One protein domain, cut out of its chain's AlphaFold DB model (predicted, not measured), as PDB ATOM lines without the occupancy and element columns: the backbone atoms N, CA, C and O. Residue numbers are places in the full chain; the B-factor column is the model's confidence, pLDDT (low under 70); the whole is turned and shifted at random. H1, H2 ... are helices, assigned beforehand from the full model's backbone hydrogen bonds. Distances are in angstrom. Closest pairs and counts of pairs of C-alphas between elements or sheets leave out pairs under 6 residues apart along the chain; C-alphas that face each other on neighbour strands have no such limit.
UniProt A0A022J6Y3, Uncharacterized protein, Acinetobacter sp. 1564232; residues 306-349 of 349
ATOM      1  N   ASP A 306      56.728 -36.714  57.201       69.50
ATOM      2  CA  ASP A 306      55.974 -37.505  56.225       69.50
ATOM      3  C   ASP A 306      54.469 -37.450  56.508       69.50
ATOM      4  O   ASP A 306      53.669 -37.300  55.582       69.50
ATOM      5  N   THR A 307      54.062 -37.493  57.779       74.38
ATOM      6  CA  THR A 307      52.664 -37.345  58.194       74.38
ATOM      7  C   THR A 307      52.151 -35.950  57.865       74.38
ATOM      8  O   THR A 307      51.082 -35.820  57.268       74.38
ATOM      9  N   MET A 308      52.912 -34.896  58.183       75.88
ATOM     10  CA  MET A 308      52.539 -33.526  57.814       75.88
ATOM     11  C   MET A 308      52.432 -33.354  56.298       75.88
ATOM     12  O   MET A 308      51.488 -32.730  55.813       75.88
ATOM     13  N   HIS A 309      53.367 -33.930  55.540       76.81
ATOM     14  CA  HIS A 309      53.351 -33.879  54.085       76.81
ATOM     15  C   HIS A 309      52.155 -34.640  53.509       76.81
ATOM     16  O   HIS A 309      51.465 -34.111  52.645       76.81
ATOM     17  N   THR A 310      51.855 -35.829  54.034       77.69
ATOM     18  CA  THR A 310      50.705 -36.646  53.622       77.69
ATOM     19  C   THR A 310      49.394 -35.930  53.920       77.69
ATOM     20  O   THR A 310      48.546 -35.820  53.043       77.69
ATOM     21  N   VAL A 311      49.229 -35.374  55.124       76.62
ATOM     22  CA  VAL A 311      48.045 -34.576  55.477       76.62
ATOM     23  C   VAL A 311      47.936 -33.355  54.567       76.62
ATOM     24  O   VAL A 311      46.861 -33.083  54.042       76.62
ATOM     25  N   SER A 312      49.043 -32.655  54.306       80.00
ATOM     26  CA  SER A 312      49.046 -31.511  53.394       80.00
ATOM     27  C   SER A 312      48.684 -31.907  51.961       80.00
ATOM     28  O   SER A 312      47.940 -31.174  51.314       80.00
ATOM     29  N   GLN A 313      49.178 -33.042  51.462       83.81
ATOM     30  CA  GLN A 313      48.821 -33.573  50.146       83.81
ATOM     31  C   GLN A 313      47.346 -33.968  50.090       83.81
ATOM     32  O   GLN A 313      46.666 -33.578  49.153       83.81
ATOM     33  N   LEU A 314      46.826 -34.656  51.109       85.12
ATOM     34  CA  LEU A 314      45.410 -35.021  51.191       85.12
ATOM     35  C   LEU A 314      44.503 -33.784  51.208       85.12
ATOM     36  O   LEU A 314      43.491 -33.763  50.513       85.12
ATOM     37  N   ILE A 315      44.883 -32.735  51.947       82.25
ATOM     38  CA  ILE A 315      44.171 -31.450  51.932       82.25
ATOM     39  C   ILE A 315      44.220 -30.835  50.529       82.25
ATOM     40  O   ILE A 315      43.187 -30.406  50.023       82.25
ATOM     41  N   LEU A 316      45.387 -30.811  49.876       85.06
ATOM     42  CA  LEU A 316      45.522 -30.288  48.513       85.06
ATOM     43  C   LEU A 316      44.693 -31.091  47.502       85.06
ATOM     44  O   LEU A 316      44.059 -30.498  46.631       85.06
ATOM     45  N   ASP A 317      44.664 -32.414  47.621       86.38
ATOM     46  CA  ASP A 317      43.884 -33.300  46.765       86.38
ATOM     47  C   ASP A 317      42.382 -33.088  46.963       86.38
ATOM     48  O   ASP A 317      41.652 -32.968  45.979       86.38
ATOM     49  N   GLU A 318      41.912 -32.963  48.206       82.88
ATOM     50  CA  GLU A 318      40.516 -32.622  48.494       82.88
ATOM     51  C   GLU A 318      40.160 -31.212  48.003       82.88
ATOM     52  O   GLU A 318      39.127 -31.029  47.358       82.88
ATOM     53  N   MET A 319      41.038 -30.219  48.181       82.81
ATOM     54  CA  MET A 319      40.844 -28.879  47.612       82.81
ATOM     55  C   MET A 319      40.776 -28.912  46.081       82.81
ATOM     56  O   MET A 319      39.943 -28.227  45.485       82.81
ATOM     57  N   ASN A 320      41.615 -29.720  45.429       85.06
ATOM     58  CA  ASN A 320      41.594 -29.900  43.979       85.06
ATOM     59  C   ASN A 320      40.319 -30.615  43.512       85.06
ATOM     60  O   ASN A 320      39.752 -30.215  42.496       85.06
ATOM     61  N   LYS A 321      39.826 -31.622  44.244       84.19
ATOM     62  CA  LYS A 321      38.532 -32.265  43.964       84.19
ATOM     63  C   LYS A 321      37.388 -31.266  44.076       84.19
ATOM     64  O   LYS A 321      36.621 -31.141  43.127       84.19
ATOM     65  N   VAL A 322      37.326 -30.503  45.170       81.50
ATOM     66  CA  VAL A 322      36.319 -29.449  45.376       81.50
ATOM     67  C   VAL A 322      36.379 -28.415  44.252       81.50
ATOM     68  O   VAL A 322      35.344 -28.073  43.683       81.50
ATOM     69  N   ARG A 323      37.578 -27.952  43.868       81.25
ATOM     70  CA  ARG A 323      37.755 -27.022  42.741       81.25
ATOM     71  C   ARG A 323      37.238 -27.615  41.431       81.25
ATOM     72  O   ARG A 323      36.460 -26.963  40.743       81.25
ATOM     73  N   ASN A 324      37.637 -28.841  41.101       83.31
ATOM     74  CA  ASN A 324      37.228 -29.504  39.864       83.31
ATOM     75  C   ASN A 324      35.710 -29.759  39.835       83.31
ATOM     76  O   ASN A 324      35.086 -29.606  38.789       83.31
ATOM     77  N   ASP A 325      35.095 -30.099  40.971       78.00
ATOM     78  CA  ASP A 325      33.640 -30.233  41.089       78.00
ATOM     79  C   ASP A 325      32.921 -28.892  40.895       78.00
ATOM     80  O   ASP A 325      31.859 -28.853  40.267       78.00
ATOM     81  N   ILE A 326      33.488 -27.787  41.386       77.56
ATOM     82  CA  ILE A 326      32.963 -26.442  41.131       77.56
ATOM     83  C   ILE A 326      33.077 -26.092  39.646       77.56
ATOM     84  O   ILE A 326      32.089 -25.668  39.052       77.56
ATOM     85  N   GLU A 327      34.241 -26.306  39.034       78.94
ATOM     86  CA  GLU A 327      34.488 -26.006  37.619       78.94
ATOM     87  C   GLU A 327      33.595 -26.839  36.689       78.94
ATOM     88  O   GLU A 327      32.973 -26.295  35.776       78.94
ATOM     89  N   TYR A 328      33.467 -28.144  36.945       75.69
ATOM     90  CA  TYR A 328      32.680 -29.052  36.109       75.69
ATOM     91  C   TYR A 328      31.172 -28.798  36.217       75.69
ATOM     92  O   TYR A 328      30.440 -28.937  35.237       75.69
ATOM     93  N   ASN A 329      30.687 -28.411  37.400       69.31
ATOM     94  CA  ASN A 329      29.258 -28.203  37.640       69.31
ATOM     95  C   ASN A 329      28.846 -26.724  37.601       69.31
ATOM     96  O   ASN A 329      27.680 -26.433  37.847       69.31
ATOM     97  N   TYR A 330      29.745 -25.798  37.245       66.62
ATOM     98  CA  TYR A 330      29.533 -24.343  37.314       66.62
ATOM     99  C   TYR A 330      28.232 -23.856  36.646       66.62
ATOM    100  O   TYR A 330      27.617 -22.901  37.110       66.62
ATOM    101  N   GLN A 331      27.779 -24.528  35.580       61.69
ATOM    102  CA  GLN A 331      26.559 -24.162  34.847       61.69
ATOM    103  C   GLN A 331      25.304 -24.963  35.251       61.69
ATOM    104  O   GLN A 331      24.199 -24.502  34.986       61.69
ATOM    105  N   ASN A 332      25.449 -26.124  35.908       69.56
ATOM    106  CA  ASN A 332      24.356 -27.068  36.210       69.56
ATOM    107  C   ASN A 332      24.352 -27.539  37.681       69.56
ATOM    108  O   ASN A 332      23.908 -28.647  37.987       69.56
ATOM    109  N   MET A 333      24.885 -26.736  38.603       70.50
ATOM    110  CA  MET A 333      25.026 -27.135  40.002       70.50
ATOM    111  C   MET A 333      23.656 -27.216  40.688       70.50
ATOM    112  O   MET A 333      22.948 -26.217  40.810       70.50
ATOM    113  N   SER A 334      23.278 -28.411  41.153       75.06
ATOM    114  CA  SER A 334      22.068 -28.586  41.955       75.06
ATOM    115  C   SER A 334      22.256 -27.991  43.362       75.06
ATOM    116  O   SER A 334      23.372 -27.999  43.892       75.06
ATOM    117  N   PRO A 335      21.180 -27.503  44.007       72.69
ATOM    118  CA  PRO A 335      21.258 -26.935  45.353       72.69
ATOM    119  C   PRO A 335      21.767 -27.942  46.398       72.69
ATOM    120  O   PRO A 335      22.500 -27.561  47.305       72.69
ATOM    121  N   GLU A 336      21.472 -29.234  46.232       72.81
ATOM    122  CA  GLU A 336      21.997 -30.307  47.092       72.81
ATOM    123  C   GLU A 336      23.520 -30.468  46.962       72.81
ATOM    124  O   GLU A 336      24.216 -30.590  47.971       72.81
ATOM    125  N   LYS A 337      24.063 -30.407  45.737       70.56
ATOM    126  CA  LYS A 337      25.510 -30.534  45.504       70.56
ATOM    127  C   LYS A 337      26.270 -29.292  45.986       70.56
ATOM    128  O   LYS A 337      27.369 -29.417  46.521       70.56
ATOM    129  N   ALA A 338      25.662 -28.107  45.889       71.25
ATOM    130  CA  ALA A 338      26.203 -26.880  46.475       71.25
ATOM    131  C   ALA A 338      26.282 -26.956  48.013       71.25
ATOM    132  O   ALA A 338      27.287 -26.564  48.604       71.25
ATOM    133  N   GLN A 339      25.256 -27.515  48.662       74.25
ATOM    134  CA  GLN A 339      25.223 -27.681  50.116       74.25
ATOM    135  C   GLN A 339      26.227 -28.741  50.603       74.25
ATOM    136  O   GLN A 339      26.870 -28.556  51.639       74.25
ATOM    137  N   GLN A 340      26.436 -29.813  49.831       75.81
ATOM    138  CA  GLN A 340      27.505 -30.786  50.081       75.81
ATOM    139  C   GLN A 340      28.895 -30.147  49.984       75.81
ATOM    140  O   GLN A 340      29.675 -30.280  50.922       75.81
ATOM    141  N   LEU A 341      29.183 -29.389  48.919       74.62
ATOM    142  CA  LEU A 341      30.470 -28.696  48.759       74.62
ATOM    143  C   LEU A 341      30.721 -27.679  49.880       74.62
ATOM    144  O   LEU A 341      31.832 -27.594  50.399       74.62
ATOM    145  N   GLN A 342      29.687 -26.947  50.303       72.00
ATOM    146  CA  GLN A 342      29.779 -26.027  51.438       72.00
ATOM    147  C   GLN A 342      30.096 -26.766  52.745       72.00
ATOM    148  O   GLN A 342      30.897 -26.287  53.544       72.00
ATOM    149  N   THR A 343      29.507 -27.946  52.948       76.38
ATOM    150  CA  THR A 343      29.769 -28.778  54.130       76.38
ATOM    151  C   THR A 343      31.188 -29.346  54.106       76.38
ATOM    152  O   THR A 343      31.879 -29.280  55.116       76.38
ATOM    153  N   SER A 344      31.661 -29.831  52.954       72.69
ATOM    154  CA  SER A 344      33.036 -30.321  52.785       72.69
ATOM    155  C   SER A 344      34.080 -29.220  52.993       72.69
ATOM    156  O   SER A 344      35.083 -29.454  53.657       72.69
ATOM    157  N   LEU A 345      33.832 -27.997  52.508       73.25
ATOM    158  CA  LEU A 345      34.704 -26.843  52.761       73.25
ATOM    159  C   LEU A 345      34.737 -26.439  54.242       73.25
ATOM    160  O   LEU A 345      35.795 -26.079  54.746       73.25
ATOM    161  N   LEU A 346      33.603 -26.522  54.945       74.62
ATOM    162  CA  LEU A 346      33.524 -26.254  56.386       74.62
ATOM    163  C   LEU A 346      34.161 -27.356  57.242       74.62
ATOM    164  O   LEU A 346      34.529 -27.085  58.374       74.62
ATOM    165  N   GLN A 347      34.273 -28.583  56.730       71.25
ATOM    166  CA  GLN A 347      34.965 -29.693  57.400       71.25
ATOM    167  C   GLN A 347      36.487 -29.667  57.191       71.25
ATOM    168  O   GLN A 347      37.208 -30.332  57.930       71.25
ATOM    169  N   LEU A 348      36.966 -28.928  56.185       63.06
ATOM    170  CA  LEU A 348      38.390 -28.715  55.905       63.06
ATOM    171  C   LEU A 348      38.990 -27.525  56.683       63.06
ATOM    172  O   LEU A 348      40.214 -27.390  56.703       63.06
ATOM    173  N   ALA A 349      38.152 -26.669  57.283       51.41
ATOM    174  CA  ALA A 349      38.530 -25.518  58.113       51.41
ATOM    175  C   ALA A 349      38.436 -25.861  59.605       51.41
ATOM    176  O   ALA A 349      39.297 -25.366  60.368       51.41
TER     177      ALA A 349
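AT A GLANCE: This is residues 306 to 349 of the 349 residues of an uncharacterized protein of Acinetobacter sp. 1564232 (UniProt A0A022J6Y3). One long helix, H1, has a shorter helix, H2, folded back beside its later part, so that the two make a loosely closed U with arms of unequal length. The first residues of H1, 306 to 314, stick out past H2 as a free arm and add to the length of the whole. The printed part has 44 residues with two named helices, H1 then H2 along the chain, and no named strand; the class is all helix. It is loose, with a radius of gyration of the C-alphas of 12.1 A, and the C-alphas span 39 by 18 by 9 A.

HOW THE PARTS SIT: H1, residues 306 to 329, and H2, residues 335 to 347, are close but not clearly touching, with 2 pairs of C-alphas within 8 A. Their closest C-alphas are those of Val 322 and Leu 341, 6.8 A apart. They run opposite ways at a shallow tilt of 18 degrees, and their centres are 14.6 A apart. Residues 306 to 314 of H1 stand free. In H1 and H2 every backbone O i to N i+4 pair is within hydrogen-bond range.

IN THESE COORDINATES: H1 has 24 residues and measures 33.8 A from first to last C-alpha, from C-alpha 306 at (55.974, -37.505, 56.225) to C-alpha 329 at (29.258, -28.203, 37.640). H2 has 13 residues and measures 18.5 A, ending with C-alpha 347 at (34.965, -29.693, 57.400).

THE WHOLE: The two C-alphas farthest apart are those of Asp 306 and Asn 332, at 38.8 A. Without residues 306 to 314 the body spans 26 by 16 by 7 A. The printed part has no cut and ends at Ala 349, the chain's last residue. The link from H1 to H2, 5 residues, is tight. The mean pLDDT of the printed part is 75.5; residue 306, residues 329 to 332 and residues 348 to 349 are under 70.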